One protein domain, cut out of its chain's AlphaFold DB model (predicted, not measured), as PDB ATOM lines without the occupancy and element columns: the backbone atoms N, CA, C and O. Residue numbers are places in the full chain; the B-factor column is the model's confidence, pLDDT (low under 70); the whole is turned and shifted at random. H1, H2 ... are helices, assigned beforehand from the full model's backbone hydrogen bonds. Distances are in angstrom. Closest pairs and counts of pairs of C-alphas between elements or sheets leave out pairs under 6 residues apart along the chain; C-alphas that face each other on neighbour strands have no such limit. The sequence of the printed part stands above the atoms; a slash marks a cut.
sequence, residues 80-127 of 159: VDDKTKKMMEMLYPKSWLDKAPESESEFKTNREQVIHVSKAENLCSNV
ATOM      1  N   VAL A  80      21.106  21.412 -46.242       69.12
ATOM      2  CA  VAL A  80      20.420  21.760 -44.981       69.12
ATOM      3  C   VAL A  80      18.972  21.260 -44.995       69.12
ATOM      4  O   VAL A  80      18.488  20.741 -43.987       69.12
ATOM      5  N   ASP A  81      18.314  21.320 -46.151       72.25
ATOM      6  CA  ASP A  81      16.930  20.872 -46.326       72.25
ATOM      7  C   ASP A  81      16.812  19.353 -46.184       72.25
ATOM      8  O   ASP A  81      15.947  18.853 -45.462       72.25
ATOM      9  N   ASP A  82      17.736  18.608 -46.798       75.75
ATOM     10  CA  ASP A  82      17.762  17.147 -46.694       75.75
ATOM     11  C   ASP A  82      18.139  16.689 -45.284       75.75
ATOM     12  O   ASP A  82      17.591  15.699 -44.790       75.75
ATOM     13  N   LYS A  83      19.047  17.415 -44.614       77.06
ATOM     14  CA  LYS A  83      19.378  17.166 -43.206       77.06
ATOM     15  C   LYS A  83      18.152  17.354 -42.329       77.06
ATOM     16  O   LYS A  83      17.812  16.455 -41.566       77.06
ATOM     17  N   THR A  84      17.471  18.486 -42.481       76.94
ATOM     18  CA  THR A  84      16.272  18.817 -41.706       76.94
ATOM     19  C   THR A  84      15.202  17.752 -41.915       76.94
ATOM     20  O   THR A  84      14.709  17.183 -40.947       76.94
ATOM     21  N   LYS A  85      14.912  17.375 -43.166       79.81
ATOM     22  CA  LYS A  85      13.909  16.347 -43.471       79.81
ATOM     23  C   LYS A  85      14.249  14.988 -42.852       79.81
ATOM     24  O   LYS A  85      13.397  14.395 -42.191       79.81
ATOM     25  N   LYS A  86      15.484  14.502 -43.028       79.50
ATOM     26  CA  LYS A  86      15.928  13.221 -42.449       79.50
ATOM     27  C   LYS A  86      15.929  13.252 -40.922       79.50
ATOM     28  O   LYS A  86      15.556  12.266 -40.295       79.50
ATOM     29  N   MET A  87      16.326  14.374 -40.329       79.19
ATOM     30  CA  MET A  87      16.305  14.565 -38.883       79.19
ATOM     31  C   MET A  87      14.872  14.538 -38.350       79.19
ATOM     32  O   MET A  87      14.612  13.851 -37.370       79.19
ATOM     33  N   MET A  88      13.923  15.184 -39.029       82.81
ATOM     34  CA  MET A  88      12.512  15.144 -38.635       82.81
ATOM     35  C   MET A  88      11.933  13.733 -38.687       82.81
ATOM     36  O   MET A  88      11.278  13.308 -37.741       82.81
ATOM     37  N   GLU A  89      12.221  12.981 -39.747       82.56
ATOM     38  CA  GLU A  89      11.772  11.588 -39.880       82.56
ATOM     39  C   GLU A  89      12.421  10.637 -38.865       82.56
ATOM     40  O   GLU A  89      11.868   9.577 -38.579       82.56
ATOM     41  N   MET A  90      13.582  11.010 -38.324       78.69
ATOM     42  CA  MET A  90      14.263  10.269 -37.265       78.69
ATOM     43  C   MET A  90      13.733  10.627 -35.869       78.69
ATOM     44  O   MET A  90      13.667   9.753 -35.009       78.69
ATOM     45  N   LEU A  91      13.386  11.895 -35.633       83.88
ATOM     46  CA  LEU A  91      12.984  12.400 -34.317       83.88
ATOM     47  C   LEU A  91      11.490  12.228 -34.028       83.88
ATOM     48  O   LEU A  91      11.117  12.069 -32.868       83.88
ATOM     49  N   TYR A  92      10.641  12.244 -35.059       85.75
ATOM     50  CA  TYR A  92       9.191  12.235 -34.896       85.75
ATOM     51  C   TYR A  92       8.526  11.066 -35.632       85.75
ATOM     52  O   TYR A  92       8.909  10.728 -36.757       85.75
ATOM     53  N   PRO A  93       7.468  10.463 -35.056       86.81
ATOM     54  CA  PRO A  93       6.663   9.475 -35.761       86.81
ATOM     55  C   PRO A  93       6.028  10.070 -37.021       86.81
ATOM     56  O   PRO A  93       5.519  11.190 -36.997       86.81
ATOM     57  N   LYS A  94       5.949   9.282 -38.103       85.94
ATOM     58  CA  LYS A  94       5.260   9.698 -39.341       85.94
ATOM     59  C   LYS A  94       3.816  10.135 -39.082       85.94
ATOM     60  O   LYS A  94       3.386  11.167 -39.573       85.94
ATOM     61  N   SER A  95       3.110   9.408 -38.215       88.56
ATOM     62  CA  SER A  95       1.737   9.736 -37.815       88.56
ATOM     63  C   SER A  95       1.600  11.083 -37.104       88.56
ATOM     64  O   SER A  95       0.510  11.640 -37.101       88.56
ATOM     65  N   TRP A  96       2.661  11.596 -36.482       90.50
ATOM     66  CA  TRP A  96       2.673  12.940 -35.913       90.50
ATOM     67  C   TRP A  96       3.065  13.978 -36.966       90.50
ATOM     68  O   TRP A  96       2.396  14.998 -37.094       90.50
ATOM     69  N   LEU A  97       4.093  13.685 -37.768       89.06
ATOM     70  CA  LEU A  97       4.571  14.571 -38.833       89.06
ATOM     71  C   LEU A  97       3.487  14.911 -39.856       89.06
ATOM     72  O   LEU A  97       3.461  16.035 -40.345       89.06
ATOM     73  N   ASP A  98       2.609  13.955 -40.158       90.38
ATOM     74  CA  ASP A  98       1.566  14.098 -41.173       90.38
ATOM     75  C   ASP A  98       0.243  14.656 -40.593       90.38
ATOM     76  O   ASP A  98      -0.703  14.900 -41.339       90.38
ATOM     77  N   LYS A  99       0.160  14.881 -39.271       90.00
ATOM     78  CA  LYS A  99      -0.979  15.564 -38.626       90.00
ATOM     79  C   LYS A  99      -0.875  17.077 -38.776       90.00
ATOM     80  O   LYS A  99       0.226  17.618 -38.863       90.00
ATOM     81  N   ALA A 100      -2.025  17.747 -38.734       88.44
ATOM     82  CA  ALA A 100      -2.087  19.198 -38.632       88.44
ATOM     83  C   ALA A 100      -1.499  19.685 -37.288       88.44
ATOM     84  O   ALA A 100      -1.663  18.991 -36.276       88.44
ATOM     85  N   PRO A 101      -0.833  20.851 -37.270       84.88
ATOM     86  CA  PRO A 101      -0.382  21.505 -36.047       84.88
ATOM     87  C   PRO A 101      -1.501  21.762 -35.045       84.88
ATOM     88  O   PRO A 101      -2.606  22.141 -35.421       84.88
ATOM     89  N   GLU A 102      -1.200  21.589 -33.758       78.56
ATOM     90  CA  GLU A 102      -2.137  21.917 -32.672       78.56
ATOM     91  C   GLU A 102      -2.233  23.432 -32.431       78.56
ATOM     92  O   GLU A 102      -3.257  23.929 -31.970       78.56
ATOM     93  N   SER A 103      -1.175  24.177 -32.762       74.88
ATOM     94  CA  SER A 103      -1.181  25.640 -32.772       74.88
ATOM     95  C   SER A 103      -1.916  26.168 -34.003       74.88
ATOM     96  O   SER A 103      -1.709  25.629 -35.092       74.88
ATOM     97  N   GLU A 104      -2.666  27.268 -33.870       70.81
ATOM     98  CA  GLU A 104      -3.170  28.023 -35.026       70.81
ATOM     99  C   GLU A 104      -1.993  28.414 -35.927       70.81
ATOM    100  O   GLU A 104      -1.189  29.287 -35.602       70.81
ATOM    101  N   SER A 105      -1.842  27.705 -37.041       71.12
ATOM    102  CA  SER A 105      -0.767  27.923 -37.998       71.12
ATOM    103  C   SER A 105      -1.303  27.750 -39.410       71.12
ATOM    104  O   SER A 105      -2.271  27.026 -39.639       71.12
ATOM    105  N   GLU A 106      -0.651  28.401 -40.365       82.06
ATOM    106  CA  GLU A 106      -0.975  28.294 -41.790       82.06
ATOM    107  C   GLU A 106      -0.533  26.961 -42.425       82.06
ATOM    108  O   GLU A 106      -0.867  26.675 -43.576       82.06
ATOM    109  N   PHE A 107       0.210  26.129 -41.687       83.88
ATOM    110  CA  PHE A 107       0.787  24.886 -42.195       83.88
ATOM    111  C   PHE A 107      -0.204  23.726 -42.123       83.88
ATOM    112  O   PHE A 107      -0.916  23.547 -41.135       83.88
ATOM    113  N   LYS A 108      -0.217  22.881 -43.162       83.44
ATOM    114  CA  LYS A 108      -1.132  21.732 -43.233       83.44
ATOM    115  C   LYS A 108      -0.650  20.563 -42.388       83.44
ATOM    116  O   LYS A 108      -1.460  19.740 -41.968       83.44
ATOM    117  N   THR A 109       0.660  20.469 -42.170       88.56
ATOM    118  CA  THR A 109       1.277  19.378 -41.414       88.56
ATOM    119  C   THR A 109       2.345  19.883 -40.449       88.56
ATOM    120  O   THR A 109       3.028  20.872 -40.720       88.56
ATOM    121  N   ASN A 110       2.549  19.158 -39.346       85.50
ATOM    122  CA  ASN A 110       3.646  19.401 -38.406       85.50
ATOM    123  C   ASN A 110       5.010  19.372 -39.111       85.50
ATOM    124  O   ASN A 110       5.910  20.139 -38.780       85.50
ATOM    125  N   ARG A 111       5.163  18.522 -40.133       85.75
ATOM    126  CA  ARG A 111       6.367  18.470 -40.967       85.75
ATOM    127  C   ARG A 111       6.675  19.812 -41.631       85.75
ATOM    128  O   ARG A 111       7.822  20.247 -41.602       85.75
ATOM    129  N   GLU A 112       5.675  20.439 -42.246       83.94
ATOM    130  CA  GLU A 112       5.834  21.734 -42.917       83.94
ATOM    131  C   GLU A 112       6.192  22.831 -41.916       83.94
ATOM    132  O   GLU A 112       7.140  23.581 -42.150       83.94
ATOM    133  N   GLN A 113       5.500  22.862 -40.774       84.94
ATOM    134  CA  GLN A 113       5.754  23.838 -39.720       84.94
ATOM    135  C   GLN A 113       7.186  23.739 -39.190       84.94
ATOM    136  O   GLN A 113       7.888  24.746 -39.117       84.94
ATOM    137  N   VAL A 114       7.658  22.532 -38.857       82.50
ATOM    138  CA  VAL A 114       9.003  22.368 -38.291       82.50
ATOM    139  C   VAL A 114      10.085  22.684 -39.321       82.50
ATOM    140  O   VAL A 114      11.054  23.360 -38.988       82.50
ATOM    141  N   ILE A 115       9.914  22.282 -40.587       82.19
ATOM    142  CA  ILE A 115      10.861  22.653 -41.652       82.19
ATOM    143  C   ILE A 115      10.916  24.175 -41.819       82.19
ATOM    144  O   ILE A 115      12.004  24.728 -41.970       82.19
ATOM    145  N   HIS A 116       9.768  24.857 -41.782       83.06
ATOM    146  CA  HIS A 116       9.714  26.311 -41.894       83.06
ATOM    147  C   HIS A 116      10.439  27.001 -40.730       83.06
ATOM    148  O   HIS A 116      11.283  27.864 -40.963       83.06
ATOM    149  N   VAL A 117      10.174  26.581 -39.488       80.88
ATOM    150  CA  VAL A 117      10.853  27.116 -38.296       80.88
ATOM    151  C   VAL A 117      12.360  26.870 -38.368       80.88
ATOM    152  O   VAL A 117      13.135  27.812 -38.225       80.88
ATOM    153  N   SER A 118      12.795  25.651 -38.697       75.06
ATOM    154  CA  SER A 118      14.223  25.336 -38.836       75.06
ATOM    155  C   SER A 118      14.904  26.147 -39.943       75.06
ATOM    156  O   SER A 118      16.076  26.499 -39.816       75.06
ATOM    157  N   LYS A 119      14.202  26.472 -41.036       75.44
ATOM    158  CA  LYS A 119      14.723  27.374 -42.077       75.44
ATOM    159  C   LYS A 119      14.841  28.810 -41.576       75.44
ATOM    160  O   LYS A 119      15.874  29.432 -41.808       75.44
ATOM    161  N   ALA A 120      13.827  29.316 -40.877       74.44
ATOM    162  CA  ALA A 120      13.838  30.660 -40.305       74.44
ATOM    163  C   ALA A 120      14.982  30.839 -39.290       74.44
ATOM    164  O   ALA A 120      15.729  31.810 -39.371       74.44
ATOM    165  N   GLU A 121      15.196  29.864 -38.404       69.75
ATOM    166  CA  GLU A 121      16.300  29.882 -37.435       69.75
ATOM    167  C   GLU A 121      17.676  29.836 -38.112       69.75
ATOM    168  O   GLU A 121      18.583  30.566 -37.716       69.75
ATOM    169  N   ASN A 122      17.830  29.031 -39.171       65.81
ATOM    170  CA  ASN A 122      19.069  28.983 -39.952       65.81
ATOM    171  C   ASN A 122      19.335  30.281 -40.731       65.81
ATOM    172  O   ASN A 122      20.488  30.645 -40.937       65.81
ATOM    173  N   LEU A 123      18.301  31.000 -41.166       61.59
ATOM    174  CA  LEU A 123      18.461  32.320 -41.784       61.59
ATOM    175  C   LEU A 123      18.893  33.368 -40.745       61.59
ATOM    176  O   LEU A 123      19.766  34.182 -41.030       61.59
ATOM    177  N   CYS A 124      18.348  33.308 -39.526       54.41
ATOM    178  CA  CYS A 124      18.734  34.190 -38.422       54.41
ATOM    179  C   CYS A 124      20.141  33.915 -37.869       54.41
ATOM    180  O   CYS A 124      20.767  34.825 -37.330       54.41
ATOM    181  N   SER A 125      20.657  32.689 -37.983       58.00
ATOM    182  CA  SER A 125      22.021  32.346 -37.558       58.00
ATOM    183  C   SER A 125      23.090  32.614 -38.628       58.00
ATOM    184  O   SER A 125      24.267  32.694 -38.291       58.00
ATOM    185  N   ASN A 126      22.690  32.818 -39.889       55.03
ATOM    186  CA  ASN A 126      23.557  33.205 -41.009       55.03
ATOM    187  C   ASN A 126      23.430  34.702 -41.359       55.03
ATOM    188  O   ASN A 126      23.451  35.077 -42.532       55.03
ATOM    189  N   VAL A 127      23.277  35.571 -40.355       53.19
ATOM    190  CA  VAL A 127      23.373  37.025 -40.560       53.19
ATOM    191  C   VAL A 127      24.810  37.363 -40.964       53.19
ATOM    192  O   VAL A 127      25.753  36.946 -40.293       53.19
TER     193      VAL A 127
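What this domain is: This is residues 80 to 127 of the 159 residues of an uncharacterized protein of Jimgerdemannia flammicorona (UniProt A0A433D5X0). Two helices, the shorter H1 and the long H3, meet at a steep angle and run opposite ways in a flat model, with the short helix H2 beside the first residues of H3 and a long loop, residues 98 to 109, that folds back to the start of H3. The long helix H3 touches H1 with its residues 111 to 118 alone and H2 with its residues 110 to 111 alone. The printed part has 48 residues with three named helices, in the order H1, H2, H3, and no named strand; the class is all helix. It is only just compact, close to loose, with a radius of gyration of the C-alphas of 11.2 A, and spans 34 by 25 by 11 A.

Where its parts are: H1 covers residues 80 to 91, 16.0 A long, and begins at C-alpha 80, (20.420, 21.760, -44.981). H2 is residues 94 to 97, Lys 94 to Leu 97. H3 covers residues 110 to 125, 22.5 A long, from C-alpha 110 at (3.646, 19.401, -38.406) to C-alpha 125 at (22.021, 32.346, -37.558).

How they stand to each other: H1 and H2 are close but not clearly touching; their closest C-alphas, Glu 89 and Leu 97, are 7.9 A apart. H1 touches H3, with residues 111 to 118 of H3 alone; the closest C-alphas, Thr 84 and Ile 115, are 6.6 A apart. These two stand at a steep tilt of 47 degrees, opposite ways. H2 and H3 only just touch, with 3 pairs of C-alphas within 8 A and residues 110 to 111 of H3 alone; the closest C-alphas, Leu 97 and Arg 111, are 4.8 A apart. In H1 and H3 every O i to N i+4 pair is within hydrogen-bond range; H2 is too short for such a pair.

The domain as a whole: The C-alphas farthest apart, Ser 95 and Val 127, are 34.9 A apart. The printed part has no cut. The link from H1 to H2 is tight and that from H2 to H3 long, with 12 residues. The mean pLDDT of the printed part is 78.4; residue 80 and residues 121 to 127 are under 70.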